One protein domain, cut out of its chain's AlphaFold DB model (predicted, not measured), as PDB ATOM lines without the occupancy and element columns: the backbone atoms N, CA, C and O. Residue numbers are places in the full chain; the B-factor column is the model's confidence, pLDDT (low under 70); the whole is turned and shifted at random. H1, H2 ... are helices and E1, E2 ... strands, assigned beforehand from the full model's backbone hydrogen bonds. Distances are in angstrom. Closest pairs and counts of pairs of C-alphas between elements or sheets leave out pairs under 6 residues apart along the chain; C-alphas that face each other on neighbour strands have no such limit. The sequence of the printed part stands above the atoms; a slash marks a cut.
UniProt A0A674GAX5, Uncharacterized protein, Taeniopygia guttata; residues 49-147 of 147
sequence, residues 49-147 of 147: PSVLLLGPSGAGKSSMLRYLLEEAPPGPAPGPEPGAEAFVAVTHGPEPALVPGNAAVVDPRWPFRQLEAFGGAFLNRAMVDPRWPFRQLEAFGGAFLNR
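Overview. This is residues 49 to 147 of the 147 residues of an uncharacterized protein of Taeniopygia guttata (UniProt A0A674GAX5). There is little regular structure: a small four-strand sheet has H1 over one face, and beside edge strand E3 sits H2, with H3 and H4 near it. The printed part has 99 residues, and the named elements, in the order E1 H1 E2 H2 H3 H4 E3 E4 along the chain, hold only 39 of them; the class is mixed, helices and strands, and the sheet, in the order E1 E4 E2 E3, is mixed too. It is compact, radius of gyration of the C-alphas 13.1 A, spans 34 by 33 by 21 A.

Arrangement. E4, residues 142 to 145, is parallel to E1, residues 50 to 53 (N 51 to O 142, 2.9 A), and antiparallel to E2, residues 87 to 90 (N 145 to O 88, 2.8 A). E2 and E3, residues 126 to 129, are parallel (N 127 to O 87, 2.8 A). H1, residues 61 to 69, is over E4, height 9.5 A; the closest C-alphas, Lys 61 and Leu 145, are 7.3 A apart. H2, residues 101 to 104, is on the opposite face, over none of the strands. H2 and H4, residues 120 to 123, only just touch, with 3 pairs of C-alphas within 8 A, the closest Gly 101 and Leu 123, 4.6 A. H3, residues 113 to 118, is not on the sheet. E2, H2 H3 H4, E3 is a strand-helix-strand unit, parallel neighbours with helices between. Every O i to N i+4 pair is within hydrogen-bond range in H1, 0 of 2 in H3, where 3 of 3 O i to N i+3 pairs are; H2 and H4 are too short.

Along the chain. E1 runs 10.1 A from C-alpha 50 at (276.918, 375.760, 195.321), H1 12.3 A; E4 ends with C-alpha 145 at (268.442, 368.779, 194.016).

Size, cuts and confidence. The farthest C-alphas, Pro 80 and Pro 108, are 36.4 A apart; the printed part has no cut. Links H1 to E2 and E3 to E4 are long. pLDDT is under 70 at residues 71 to 85, 94 to 96 and 132 to 147.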
ATOM      1  N   PRO A  49     280.525 378.003 197.501       81.69
ATOM      2  CA  PRO A  49     280.070 377.789 196.128       81.69
ATOM      3  C   PRO A  49     279.127 376.591 196.018       81.69
ATOM      4  O   PRO A  49     279.446 375.506 196.489       81.69
ATOM      5  N   SER A  50     277.978 376.768 195.384       83.50
ATOM      6  CA  SER A  50     276.918 375.760 195.321       83.50
ATOM      7  C   SER A  50     276.733 375.183 193.917       83.50
ATOM      8  O   SER A  50     276.858 375.909 192.932       83.50
ATOM      9  N   VAL A  51     276.369 373.904 193.816       84.56
ATOM     10  CA  VAL A  51     276.118 373.200 192.545       84.56
ATOM     11  C   VAL A  51     274.635 372.871 192.423       84.56
ATOM     12  O   VAL A  51     274.057 372.295 193.338       84.56
ATOM     13  N   LEU A  52     274.012 373.203 191.292       87.06
ATOM     14  CA  LEU A  52     272.603 372.908 191.024       87.06
ATOM     15  C   LEU A  52     272.462 371.801 189.976       87.06
ATOM     16  O   LEU A  52     272.940 371.943 188.853       87.06
ATOM     17  N   LEU A  53     271.782 370.711 190.343       83.00
ATOM     18  CA  LEU A  53     271.488 369.589 189.453       83.00
ATOM     19  C   LEU A  53     270.070 369.732 188.881       83.00
ATOM     20  O   LEU A  53     269.080 369.610 189.606       83.00
ATOM     21  N   LEU A  54     269.977 369.962 187.568       85.06
ATOM     22  CA  LEU A  54     268.722 370.086 186.817       85.06
ATOM     23  C   LEU A  54     268.605 368.987 185.762       85.06
ATOM     24  O   LEU A  54     269.597 368.557 185.182       85.06
ATOM     25  N   GLY A  55     267.376 368.557 185.487       83.12
ATOM     26  CA  GLY A  55     267.075 367.575 184.447       83.12
ATOM     27  C   GLY A  55     265.726 366.892 184.682       83.12
ATOM     28  O   GLY A  55     265.164 367.026 185.771       83.12
ATOM     29  N   PRO A  56     265.203 366.148 183.698       81.75
ATOM     30  CA  PRO A  56     263.933 365.441 183.835       81.75
ATOM     31  C   PRO A  56     264.001 364.336 184.901       81.75
ATOM     32  O   PRO A  56     265.081 363.929 185.356       81.75
ATOM     33  N   SER A  57     262.837 363.843 185.328       77.69
ATOM     34  CA  SER A  57     262.765 362.656 186.184       77.69
ATOM     35  C   SER A  57     263.450 361.465 185.499       77.69
ATOM     36  O   SER A  57     263.413 361.326 184.278       77.69
ATOM     37  N   GLY A  58     264.164 360.646 186.271       77.31
ATOM     38  CA  GLY A  58     264.930 359.509 185.743       77.31
ATOM     39  C   GLY A  58     266.300 359.840 185.128       77.31
ATOM     40  O   GLY A  58     267.074 358.920 184.896       77.31
ATOM     41  N   ALA A  59     266.682 361.115 184.966       83.81
ATOM     42  CA  ALA A  59     267.988 361.516 184.406       83.81
ATOM     43  C   ALA A  59     269.218 361.201 185.295       83.81
ATOM     44  O   ALA A  59     270.326 361.639 185.006       83.81
ATOM     45  N   GLY A  60     269.040 360.498 186.417       82.44
ATOM     46  CA  GLY A  60     270.144 360.112 187.302       82.44
ATOM     47  C   GLY A  60     270.618 361.189 188.285       82.44
ATOM     48  O   GLY A  60     271.608 360.964 188.969       82.44
ATOM     49  N   LYS A  61     269.911 362.318 188.442       83.81
ATOM     50  CA  LYS A  61     270.282 363.433 189.352       83.81
ATOM     51  C   LYS A  61     270.555 362.972 190.791       83.81
ATOM     52  O   LYS A  61     271.579 363.296 191.383       83.81
ATOM     53  N   SER A  62     269.654 362.150 191.339       76.50
ATOM     54  CA  SER A  62     269.820 361.560 192.678       76.50
ATOM     55  C   SER A  62     270.961 360.539 192.735       76.50
ATOM     56  O   SER A  62     271.628 360.437 193.759       76.50
ATOM     57  N   SER A  63     271.208 359.798 191.652       82.06
ATOM     58  CA  SER A  63     272.318 358.842 191.567       82.06
ATOM     59  C   SER A  63     273.667 359.552 191.486       82.06
ATOM     60  O   SER A  63     274.602 359.140 192.159       82.06
ATOM     61  N   MET A  64     273.754 360.652 190.737       83.44
ATOM     62  CA  MET A  64     274.940 361.506 190.676       83.44
ATOM     63  C   MET A  64     275.244 362.118 192.042       83.44
ATOM     64  O   MET A  64     276.391 362.100 192.472       83.44
ATOM     65  N   LEU A  65     274.222 362.603 192.756       78.62
ATOM     66  CA  LEU A  65     274.414 363.128 194.106       78.62
ATOM     67  C   LEU A  65     274.936 362.044 195.064       78.62
ATOM     68  O   LEU A  65     275.901 362.283 195.775       78.62
ATOM     69  N   ARG A  66     274.351 360.838 195.033       78.75
ATOM     70  CA  ARG A  66     274.837 359.679 195.808       78.75
ATOM     71  C   ARG A  66     276.269 359.295 195.457       78.75
ATOM     72  O   ARG A  66     277.027 358.928 196.337       78.75
ATOM     73  N   TYR A  67     276.621 359.366 194.177       83.56
ATOM     74  CA  TYR A  67     277.968 359.065 193.711       83.56
ATOM     75  C   TYR A  67     278.985 360.082 194.242       83.56
ATOM     76  O   TYR A  67     280.033 359.693 194.736       83.56
ATOM     77  N   LEU A  68     278.661 361.378 194.187       80.94
ATOM     78  CA  LEU A  68     279.537 362.444 194.686       80.94
ATOM     79  C   LEU A  68     279.665 362.452 196.211       80.94
ATOM     80  O   LEU A  68     280.708 362.839 196.731       80.94
ATOM     81  N   LEU A  69     278.594 362.079 196.909       75.31
ATOM     82  CA  LEU A  69     278.549 362.073 198.366       75.31
ATOM     83  C   LEU A  69     278.930 360.719 198.971       75.31
ATOM     84  O   LEU A  69     278.925 360.606 200.187       75.31
ATOM     85  N   GLU A  70     279.204 359.688 198.165       77.19
ATOM     86  CA  GLU A  70     279.515 358.311 198.608       77.19
ATOM     87  C   GLU A  70     278.523 357.715 199.641       77.19
ATOM     88  O   GLU A  70     278.741 356.646 200.205       77.19
ATOM     89  N   GLU A  71     277.395 358.388 199.863       69.06
ATOM     90  CA  GLU A  71     276.426 358.150 200.920       69.06
ATOM     91  C   GLU A  71     275.032 358.525 200.400       69.06
ATOM     92  O   GLU A  71     274.844 359.403 199.546       69.06
ATOM     93  N   ALA A  72     274.018 357.806 200.881       63.28
ATOM     94  CA  ALA A  72     272.646 358.051 200.476       63.28
ATOM     95  C   ALA A  72     272.112 359.333 201.135       63.28
ATOM     96  O   ALA A  72     272.145 359.437 202.359       63.28
ATOM     97  N   PRO A  73     271.553 360.283 200.363       59.31
ATOM     98  CA  PRO A  73     271.041 361.501 200.949       59.31
ATOM     99  C   PRO A  73     269.864 361.264 201.890       59.31
ATOM    100  O   PRO A  73     268.943 360.539 201.497       59.31
ATOM    101  N   PRO A  74     269.850 361.879 203.094       54.94
ATOM    102  CA  PRO A  74     268.689 361.836 203.954       54.94
ATOM    103  C   PRO A  74     267.548 362.591 203.274       54.94
ATOM    104  O   PRO A  74     267.708 363.667 202.702       54.94
ATOM    105  N   GLY A  75     266.378 361.984 203.309       55.09
ATOM    106  CA  GLY A  75     265.221 362.377 202.520       55.09
ATOM    107  C   GLY A  75     264.437 361.115 202.194       55.09
ATOM    108  O   GLY A  75     264.981 360.017 202.353       55.09
ATOM    109  N   PRO A  76     263.161 361.220 201.792       43.75
ATOM    110  CA  PRO A  76     262.358 360.037 201.545       43.75
ATOM    111  C   PRO A  76     263.117 359.127 200.580       43.75
ATOM    112  O   PRO A  76     263.581 359.570 199.512       43.75
ATOM    113  N   ALA A  77     263.282 357.869 201.007       41.94
ATOM    114  CA  ALA A  77     263.720 356.774 200.156       41.94
ATOM    115  C   ALA A  77     262.978 356.867 198.811       41.94
ATOM    116  O   ALA A  77     261.883 357.436 198.772       41.94
ATOM    117  N   PRO A  78     263.532 356.351 197.702       40.12
ATOM    118  CA  PRO A  78     262.747 356.130 196.493       40.12
ATOM    119  C   PRO A  78     261.618 355.146 196.835       40.12
ATOM    120  O   PRO A  78     261.761 353.935 196.719       40.12
ATOM    121  N   GLY A  79     260.542 355.690 197.385       38.59
ATOM    122  CA  GLY A  79     259.296 355.041 197.695       38.59
ATOM    123  C   GLY A  79     258.315 355.334 196.564       38.59
ATOM    124  O   GLY A  79     258.469 356.334 195.860       38.59
ATOM    125  N   PRO A  80     257.327 354.461 196.376       34.44
ATOM    126  CA  PRO A  80     256.506 354.378 195.171       34.44
ATOM    127  C   PRO A  80     255.515 355.536 194.960       34.44
ATOM    128  O   PRO A  80     254.784 355.500 193.976       34.44
ATOM    129  N   GLU A  81     255.472 356.548 195.834       40.12
ATOM    130  CA  GLU A  81     254.499 357.641 195.729       40.12
ATOM    131  C   GLU A  81     254.892 358.653 194.632       40.12
ATOM    132  O   GLU A  81     255.901 359.360 194.762       40.12
ATOM    133  N   PRO A  82     254.107 358.756 193.544       34.19
ATOM    134  CA  PRO A  82     254.351 359.710 192.478       34.19
ATOM    135  C   PRO A  82     253.949 361.120 192.936       34.19
ATOM    136  O   PRO A  82     252.790 361.361 193.259       34.19
ATOM    137  N   GLY A  83     254.887 362.076 192.917       44.00
ATOM    138  CA  GLY A  83     254.545 363.510 192.934       44.00
ATOM    139  C   GLY A  83     255.166 364.396 194.020       44.00
ATOM    140  O   GLY A  83     254.904 365.599 194.017       44.00
ATOM    141  N   ALA A  84     256.010 363.884 194.917       52.59
ATOM    142  CA  ALA A  84     256.727 364.728 195.883       52.59
ATOM    143  C   ALA A  84     258.080 365.220 195.323       52.59
ATOM    144  O   ALA A  84     259.149 364.870 195.827       52.59
ATOM    145  N   GLU A  85     258.031 366.015 194.251       59.84
ATOM    146  CA  GLU A  85     259.190 366.767 193.753       59.84
ATOM    147  C   GLU A  85     259.509 367.895 194.749       59.84
ATOM    148  O   GLU A  85     258.784 368.891 194.853       59.84
ATOM    149  N   ALA A  86     260.552 367.684 195.555       70.81
ATOM    150  CA  ALA A  86     261.027 368.627 196.560       70.81
ATOM    151  C   ALA A  86     262.433 369.120 196.206       70.81
ATOM    152  O   ALA A  86     263.300 368.338 195.806       70.81
ATOM    153  N   PHE A  87     262.658 370.416 196.399       81.25
ATOM    154  CA  PHE A  87     263.969 371.031 196.274       81.25
ATOM    155  C   PHE A  87     264.766 370.772 197.545       81.25
ATOM    156  O   PHE A  87     264.366 371.205 198.624       81.25
ATOM    157  N   VAL A  88     265.897 370.080 197.435       82.75
ATOM    158  CA  VAL A  88     266.739 369.763 198.598       82.75
ATOM    159  C   VAL A  88     268.100 370.413 198.426       82.75
ATOM    160  O   VAL A  88     268.830 370.078 197.497       82.75
ATOM    161  N   ALA A  89     268.443 371.336 199.320       84.94
ATOM    162  CA  ALA A  89     269.783 371.890 199.437       84.94
ATOM    163  C   ALA A  89     270.570 371.082 200.477       84.94
ATOM    164  O   ALA A  89     270.327 371.182 201.677       84.94
ATOM    165  N   VAL A  90     271.508 370.266 200.014       82.31
ATOM    166  CA  VAL A  90     272.441 369.528 200.873       82.31
ATOM    167  C   VAL A  90     273.603 370.444 201.216       82.31
ATOM    168  O   VAL A  90     274.264 370.920 200.303       82.31
ATOM    169  N   THR A  91     273.864 370.704 202.495       80.44
ATOM    170  CA  THR A  91     274.922 371.623 202.938       80.44
ATOM    171  C   THR A  91     275.575 371.138 204.235       80.44
ATOM    172  O   THR A  91     275.166 370.138 204.819       80.44
ATOM    173  N   HIS A  92     276.617 371.842 204.675       77.75
ATOM    174  CA  HIS A  92     277.315 371.569 205.924       77.75
ATOM    175  C   HIS A  92     277.030 372.678 206.939       77.75
ATOM    176  O   HIS A  92     277.403 373.834 206.719       77.75
ATOM    177  N   GLY A  93     276.418 372.322 208.065       71.44
ATOM    178  CA  GLY A  93     276.101 373.238 209.153       71.44
ATOM    179  C   GLY A  93     276.222 372.591 210.538       71.44
ATOM    180  O   GLY A  93     276.332 371.375 210.655       71.44
ATOM    181  N   PRO A  94     276.225 373.405 211.609       63.91
ATOM    182  CA  PRO A  94     276.366 372.925 212.986       63.91
ATOM    183  C   PRO A  94     275.101 372.247 213.532       63.91
ATOM    184  O   PRO A  94     275.174 371.508 214.511       63.91
ATOM    185  N   GLU A  95     273.940 372.518 212.936       66.06
ATOM    186  CA  GLU A  95     272.658 371.967 213.369       66.06
ATOM    187  C   GLU A  95     272.375 370.656 212.625       66.06
ATOM    188  O   GLU A  95     272.468 370.634 211.403       66.06
ATOM    189  N   PRO A  96     272.001 369.563 213.312       60.69
ATOM    190  CA  PRO A  96     271.735 368.285 212.665       60.69
ATOM    191  C   PRO A  96     270.271 368.129 212.207       60.69
ATOM    192  O   PRO A  96     269.804 367.010 212.010       60.69
ATOM    193  N   ALA A  97     269.506 369.213 212.094       77.56
ATOM    194  CA  ALA A  97     268.079 369.152 211.785       77.56
ATOM    195  C   ALA A  97     267.793 369.612 210.353       77.56
ATOM    196  O   ALA A  97     268.402 370.554 209.858       77.56
ATOM    197  N   LEU A  98     266.832 368.955 209.701       81.75
ATOM    198  CA  LEU A  98     266.306 369.376 208.406       81.75
ATOM    199  C   LEU A  98     265.549 370.702 208.572       81.75
ATOM    200  O   LEU A  98     264.634 370.789 209.392       81.75
ATOM    201  N   VAL A  99     265.910 371.716 207.788       86.62
ATOM    202  CA  VAL A  99     265.332 373.063 207.874       86.62
ATOM    203  C   VAL A  99     264.326 373.267 206.732       86.62
ATOM    204  O   VAL A  99     264.695 373.135 205.563       86.62
ATOM    205  N   PRO A 100     263.052 373.590 207.023       88.31
ATOM    206  CA  PRO A 100     262.063 373.922 205.996       88.31
ATOM    207  C   PRO A 100     262.438 375.182 205.209       88.31
ATOM    208  O   PRO A 100     262.990 376.123 205.776       88.31
ATOM    209  N   GLY A 101     262.051 375.261 203.933       88.50
ATOM    210  CA  GLY A 101     262.345 376.402 203.060       88.50
ATOM    211  C   GLY A 101     261.890 377.745 203.631       88.50
ATOM    212  O   GLY A 101     262.656 378.702 203.623       88.50
ATOM    213  N   ASN A 102     260.693 377.803 204.226       90.56
ATOM    214  CA  ASN A 102     260.186 379.020 204.878       90.56
ATOM    215  C   ASN A 102     261.085 379.503 206.031       90.56
ATOM    216  O   ASN A 102     261.226 380.703 206.233       90.56
ATOM    217  N   ALA A 103     261.701 378.583 206.781       90.50
ATOM    218  CA  ALA A 103     262.639 378.924 207.851       90.50
ATOM    219  C   ALA A 103     264.031 379.272 207.294       90.50
ATOM    220  O   ALA A 103     264.706 380.163 207.800       90.50
ATOM    221  N   ALA A 104     264.444 378.605 206.216       88.88
ATOM    222  CA  ALA A 104     265.739 378.823 205.584       88.88
ATOM    223  C   ALA A 104     265.876 380.218 204.952       88.88
ATOM    224  O   ALA A 104     266.966 380.780 204.966       88.88
ATOM    225  N   VAL A 105     264.795 380.793 204.409       90.56
ATOM    226  CA  VAL A 105     264.842 382.125 203.770       90.56
ATOM    227  C   VAL A 105     264.846 383.294 204.758       90.56
ATOM    228  O   VAL A 105     265.282 384.385 204.395       90.56
ATOM    229  N   VAL A 106     264.372 383.080 205.991       89.38
ATOM    230  CA  VAL A 106     264.334 384.120 207.035       89.38
ATOM    231  C   VAL A 106     265.601 384.159 207.884       89.38
ATOM    232  O   VAL A 106     265.885 385.179 208.510       89.38
ATOM    233  N   ASP A 107     266.365 383.069 207.919       87.19
ATOM    234  CA  ASP A 107     267.595 382.989 208.696       87.19
ATOM    235  C   ASP A 107     268.752 383.678 207.941       87.19
ATOM    236  O   ASP A 107     269.172 383.208 206.880       87.19
ATOM    237  N   PRO A 108     269.312 384.778 208.481       84.81
ATOM    238  CA  PRO A 108     270.344 385.564 207.810       84.81
ATOM    239  C   PRO A 108     271.695 384.845 207.715       84.81
ATOM    240  O   PRO A 108     272.602 385.364 207.068       84.81
ATOM    241  N   ARG A 109     271.859 383.685 208.366       82.88
ATOM    242  CA  ARG A 109     273.063 382.849 208.264       82.88
ATOM    243  C   ARG A 109     273.109 382.075 206.946       82.88
ATOM    244  O   ARG A 109     274.191 381.666 206.530       82.88
ATOM    245  N   TRP A 110     271.960 381.866 206.303       84.69
ATOM    246  CA  TRP A 110     271.857 381.085 205.079       84.69
ATOM    247  C   TRP A 110     271.723 381.978 203.839       84.69
ATOM    248  O   TRP A 110     270.913 382.907 203.830       84.69
ATOM    249  N   PRO A 111     272.430 381.672 202.735       87.75
ATOM    250  CA  PRO A 111     272.336 382.422 201.482       87.75
ATOM    251  C   PRO A 111     271.095 382.018 200.659       87.75
ATOM    252  O   PRO A 111     271.168 381.805 199.450       87.75
ATOM    253  N   PHE A 112     269.945 381.839 201.316       88.88
ATOM    254  CA  PHE A 112     268.705 381.368 200.686       88.88
ATOM    255  C   PHE A 112     267.611 382.429 200.625       88.88
ATOM    256  O   PHE A 112     266.584 382.189 199.999       88.88
ATOM    257  N   ARG A 113     267.826 383.618 201.197       88.69
ATOM    258  CA  ARG A 113     266.822 384.691 201.248       88.69
ATOM    259  C   ARG A 113     266.202 385.015 199.887       88.69
ATOM    260  O   ARG A 113     265.001 385.237 199.786       88.69
ATOM    261  N   GLN A 114     266.997 384.988 198.819       86.38
ATOM    262  CA  GLN A 114     266.510 385.267 197.463       86.38
ATOM    263  C   GLN A 114     265.464 384.260 196.959       86.38
ATOM    264  O   GLN A 114     264.698 384.586 196.053       86.38
ATOM    265  N   LEU A 115     265.392 383.059 197.549       87.94
ATOM    266  CA  LEU A 115     264.394 382.052 197.195       87.94
ATOM    267  C   LEU A 115     262.967 382.464 197.584       87.94
ATOM    268  O   LEU A 115     262.011 381.905 197.049       87.94
ATOM    269  N   GLU A 116     262.802 383.474 198.445       87.62
ATOM    270  CA  GLU A 116     261.498 384.068 198.760       87.62
ATOM    271  C   GLU A 116     260.766 384.556 197.497       87.62
ATOM    272  O   GLU A 116     259.542 384.462 197.411       87.62
ATOM    273  N   ALA A 117     261.505 384.975 196.463       86.19
ATOM    274  CA  ALA A 117     260.939 385.425 195.193       86.19
ATOM    275  C   ALA A 117     260.143 384.337 194.438       86.19
ATOM    276  O   ALA A 117     259.307 384.676 193.601       86.19
ATOM    277  N   PHE A 118     260.370 383.048 194.727       86.88
ATOM    278  CA  PHE A 118     259.592 381.937 194.158       86.88
ATOM    279  C   PHE A 118     258.246 381.714 194.872       86.88
ATOM    280  O   PHE A 118     257.382 381.003 194.354       86.88
ATOM    281  N   GLY A 119     258.042 382.334 196.038       88.25
ATOM    282  CA  GLY A 119     256.796 382.296 196.796       88.25
ATOM    283  C   GLY A 119     256.585 381.033 197.641       88.25
ATOM    284  O   GLY A 119     257.295 380.032 197.538       88.25
ATOM    285  N   GLY A 120     255.553 381.072 198.491       87.25
ATOM    286  CA  GLY A 120     255.299 380.038 199.504       87.25
ATOM    287  C   GLY A 120     255.052 378.632 198.944       87.25
ATOM    288  O   GLY A 120     255.422 377.648 199.577       87.25
ATOM    289  N   ALA A 121     254.489 378.511 197.737       87.44
ATOM    290  CA  ALA A 121     254.272 377.211 197.097       87.44
ATOM    291  C   ALA A 121     255.592 376.468 196.822       87.44
ATOM    292  O   ALA A 121     255.666 375.256 197.024       87.44
ATOM    293  N   PHE A 122     256.632 377.198 196.407       88.38
ATOM    294  CA  PHE A 122     257.977 376.658 196.241       88.38
ATOM    295  C   PHE A 122     258.615 376.354 197.597       88.38
ATOM    296  O   PHE A 122     259.116 375.252 197.808       88.38
ATOM    297  N   LEU A 123     258.547 377.296 198.541       88.56
ATOM    298  CA  LEU A 123     259.193 377.155 199.850       88.56
ATOM    299  C   LEU A 123     258.640 375.989 200.677       88.56
ATOM    300  O   LEU A 123     259.395 375.342 201.398       88.56
ATOM    301  N   ASN A 124     257.355 375.663 200.521       87.12
ATOM    302  CA  ASN A 124     256.733 374.483 201.133       87.12
ATOM    303  C   ASN A 124     257.281 373.157 200.585       87.12
ATOM    304  O   ASN A 124     257.127 372.118 201.222       87.12
ATOM    305  N   ARG A 125     257.904 373.186 199.404       85.06
ATOM    306  CA  ARG A 125     258.564 372.043 198.765       85.06
ATOM    307  C   ARG A 125     260.085 372.151 198.819       85.06
ATOM    308  O   ARG A 125     260.757 371.308 198.239       85.06
ATOM    309  N   ALA A 126     260.635 373.166 199.481       85.31
ATOM    310  CA  ALA A 126     262.070 373.361 199.623       85.31
ATOM    311  C   ALA A 126     262.531 372.956 201.026       85.31
ATOM    312  O   ALA A 126     261.855 373.226 202.020       85.31
ATOM    313  N   MET A 127     263.692 372.314 201.115       86.94
ATOM    314  CA  MET A 127     264.298 371.878 202.371       86.94
ATOM    315  C   MET A 127     265.814 372.052 202.314       86.94
ATOM    316  O   MET A 127     266.426 371.900 201.258       86.94
ATOM    317  N   VAL A 128     266.425 372.332 203.461       85.50
ATOM    318  CA  VAL A 128     267.879 372.401 203.627       85.50
ATOM    319  C   VAL A 128     268.300 371.310 204.599       85.50
ATOM    320  O   VAL A 128     267.787 371.253 205.715       85.50
ATOM    321  N   ASP A 129     269.229 370.452 204.187       84.00
ATOM    322  CA  ASP A 129     269.824 369.429 205.043       84.00
ATOM    323  C   ASP A 129     271.270 369.810 205.408       84.00
ATOM    324  O   ASP A 129     272.176 369.601 204.597       84.00
ATOM    325  N   PRO A 130     271.498 370.388 206.600       78.69
ATOM    326  CA  PRO A 130     272.818 370.807 207.077       78.69
ATOM    327  C   PRO A 130     273.690 369.678 207.651       78.69
ATOM    328  O   PRO A 130     274.849 369.925 207.985       78.69
ATOM    329  N   ARG A 131     273.168 368.450 207.795       75.62
ATOM    330  CA  ARG A 131     273.826 367.364 208.550       75.62
ATOM    331  C   ARG A 131     275.112 366.822 207.939       75.62
ATOM    332  O   ARG A 131     275.764 365.992 208.565       75.62
ATOM    333  N   TRP A 132     275.453 367.210 206.718       69.25
ATOM    334  CA  TRP A 132     276.409 366.459 205.918       69.25
ATOM    335  C   TRP A 132     277.855 366.715 206.356       69.25
ATOM    336  O   TRP A 132     278.357 367.835 206.204       69.25
ATOM    337  N   PRO A 133     278.566 365.693 206.879       56.06
ATOM    338  CA  PRO A 133     279.902 365.835 207.454       56.06
ATOM    339  C   PRO A 133     280.989 365.725 206.373       56.06
ATOM    340  O   PRO A 133     281.981 365.017 206.526       56.06
ATOM    341  N   PHE A 134     280.797 366.397 205.239       59.78
ATOM    342  CA  PHE A 134     281.689 366.259 204.093       59.78
ATOM    343  C   PHE A 134     282.878 367.217 204.182       59.78
ATOM    344  O   PHE A 134     282.703 368.432 204.081       59.78
ATOM    345  N   ARG A 135     284.105 366.677 204.248       52.53
ATOM    346  CA  ARG A 135     285.335 367.479 204.091       52.53
ATOM    347  C   ARG A 135     285.399 368.167 202.720       52.53
ATOM    348  O   ARG A 135     285.911 369.275 202.638       52.53
ATOM    349  N   GLN A 136     284.839 367.579 201.652       51.22
ATOM    350  CA  GLN A 136     284.767 368.242 200.337       51.22
ATOM    351  C   GLN A 136     283.722 369.384 200.277       51.22
ATOM    352  O   GLN A 136     283.931 370.354 199.551       51.22
ATOM    353  N   LEU A 137     282.644 369.344 201.077       50.47
ATOM    354  CA  LEU A 137     281.669 370.450 201.210       50.47
ATOM    355  C   LEU A 137     282.155 371.557 202.170       50.47
ATOM    356  O   LEU A 137     281.538 372.616 202.297       50.47
ATOM    357  N   GLU A 138     283.313 371.394 202.815       49.66
ATOM    358  CA  GLU A 138     283.993 372.537 203.440       49.66
ATOM    359  C   GLU A 138     284.433 373.586 202.411       49.66
ATOM    360  O   GLU A 138     284.509 374.772 202.754       49.66
ATOM    361  N   ALA A 139     284.656 373.156 201.162       44.16
ATOM    362  CA  ALA A 139     284.999 373.996 200.020       44.16
ATOM    363  C   ALA A 139     283.784 374.404 199.157       44.16
ATOM    364  O   ALA A 139     283.883 375.401 198.450       44.16
ATOM    365  N   PHE A 140     282.646 373.696 199.237       42.22
ATOM    366  CA  PHE A 140     281.435 373.930 198.428       42.22
ATOM    367  C   PHE A 140     280.156 373.989 199.292       42.22
ATOM    368  O   PHE A 140     279.917 373.135 200.133       42.22
ATOM    369  N   GLY A 141     279.324 375.017 199.108       40.75
ATOM    370  CA  GLY A 141     278.202 375.422 199.972       40.75
ATOM    371  C   GLY A 141     276.905 374.677 199.819       40.75
ATOM    372  O   GLY A 141     275.971 374.918 200.584       40.75
ATOM    373  N   GLY A 142     276.867 373.747 198.882       47.28
ATOM    374  CA  GLY A 142     275.832 372.747 198.844       47.28
ATOM    375  C   GLY A 142     275.506 372.259 197.451       47.28
ATOM    376  O   GLY A 142     275.926 372.839 196.449       47.28
ATOM    377  N   ALA A 143     274.750 371.171 197.414       45.56
ATOM    378  CA  ALA A 143     274.172 370.617 196.206       45.56
ATOM    379  C   ALA A 143     272.661 370.842 196.232       45.56
ATOM    380  O   ALA A 143     271.986 370.441 197.179       45.56
ATOM    381  N   PHE A 144     272.132 371.481 195.196       45.91
ATOM    382  CA  PHE A 144     270.704 371.645 194.998       45.91
ATOM    383  C   PHE A 144     270.181 370.493 194.151       45.91
ATOM    384  O   PHE A 144     270.595 370.292 193.005       45.91
ATOM    385  N   LEU A 145     269.245 369.753 194.720       43.22
ATOM    386  CA  LEU A 145     268.442 368.779 194.016       43.22
ATOM    387  C   LEU A 145     267.171 369.490 193.543       43.22
ATOM    388  O   LEU A 145     266.384 369.932 194.374       43.22
ATOM    389  N   ASN A 146     266.956 369.591 192.235       32.34
ATOM    390  CA  ASN A 146     265.596 369.580 191.707       32.34
ATOM    391  C   ASN A 146     265.239 368.095 191.586       32.34
ATOM    392  O   ASN A 146     266.031 367.357 190.991       32.34
ATOM    393  N   ARG A 147     264.180 367.610 192.233       40.59
ATOM    394  CA  ARG A 147     263.769 366.213 192.057       40.59
ATOM    395  C   ARG A 147     262.751 366.176 190.951       40.59
ATOM    396  O   ARG A 147     261.755 366.876 191.170       40.59
TER     397      ARG A 147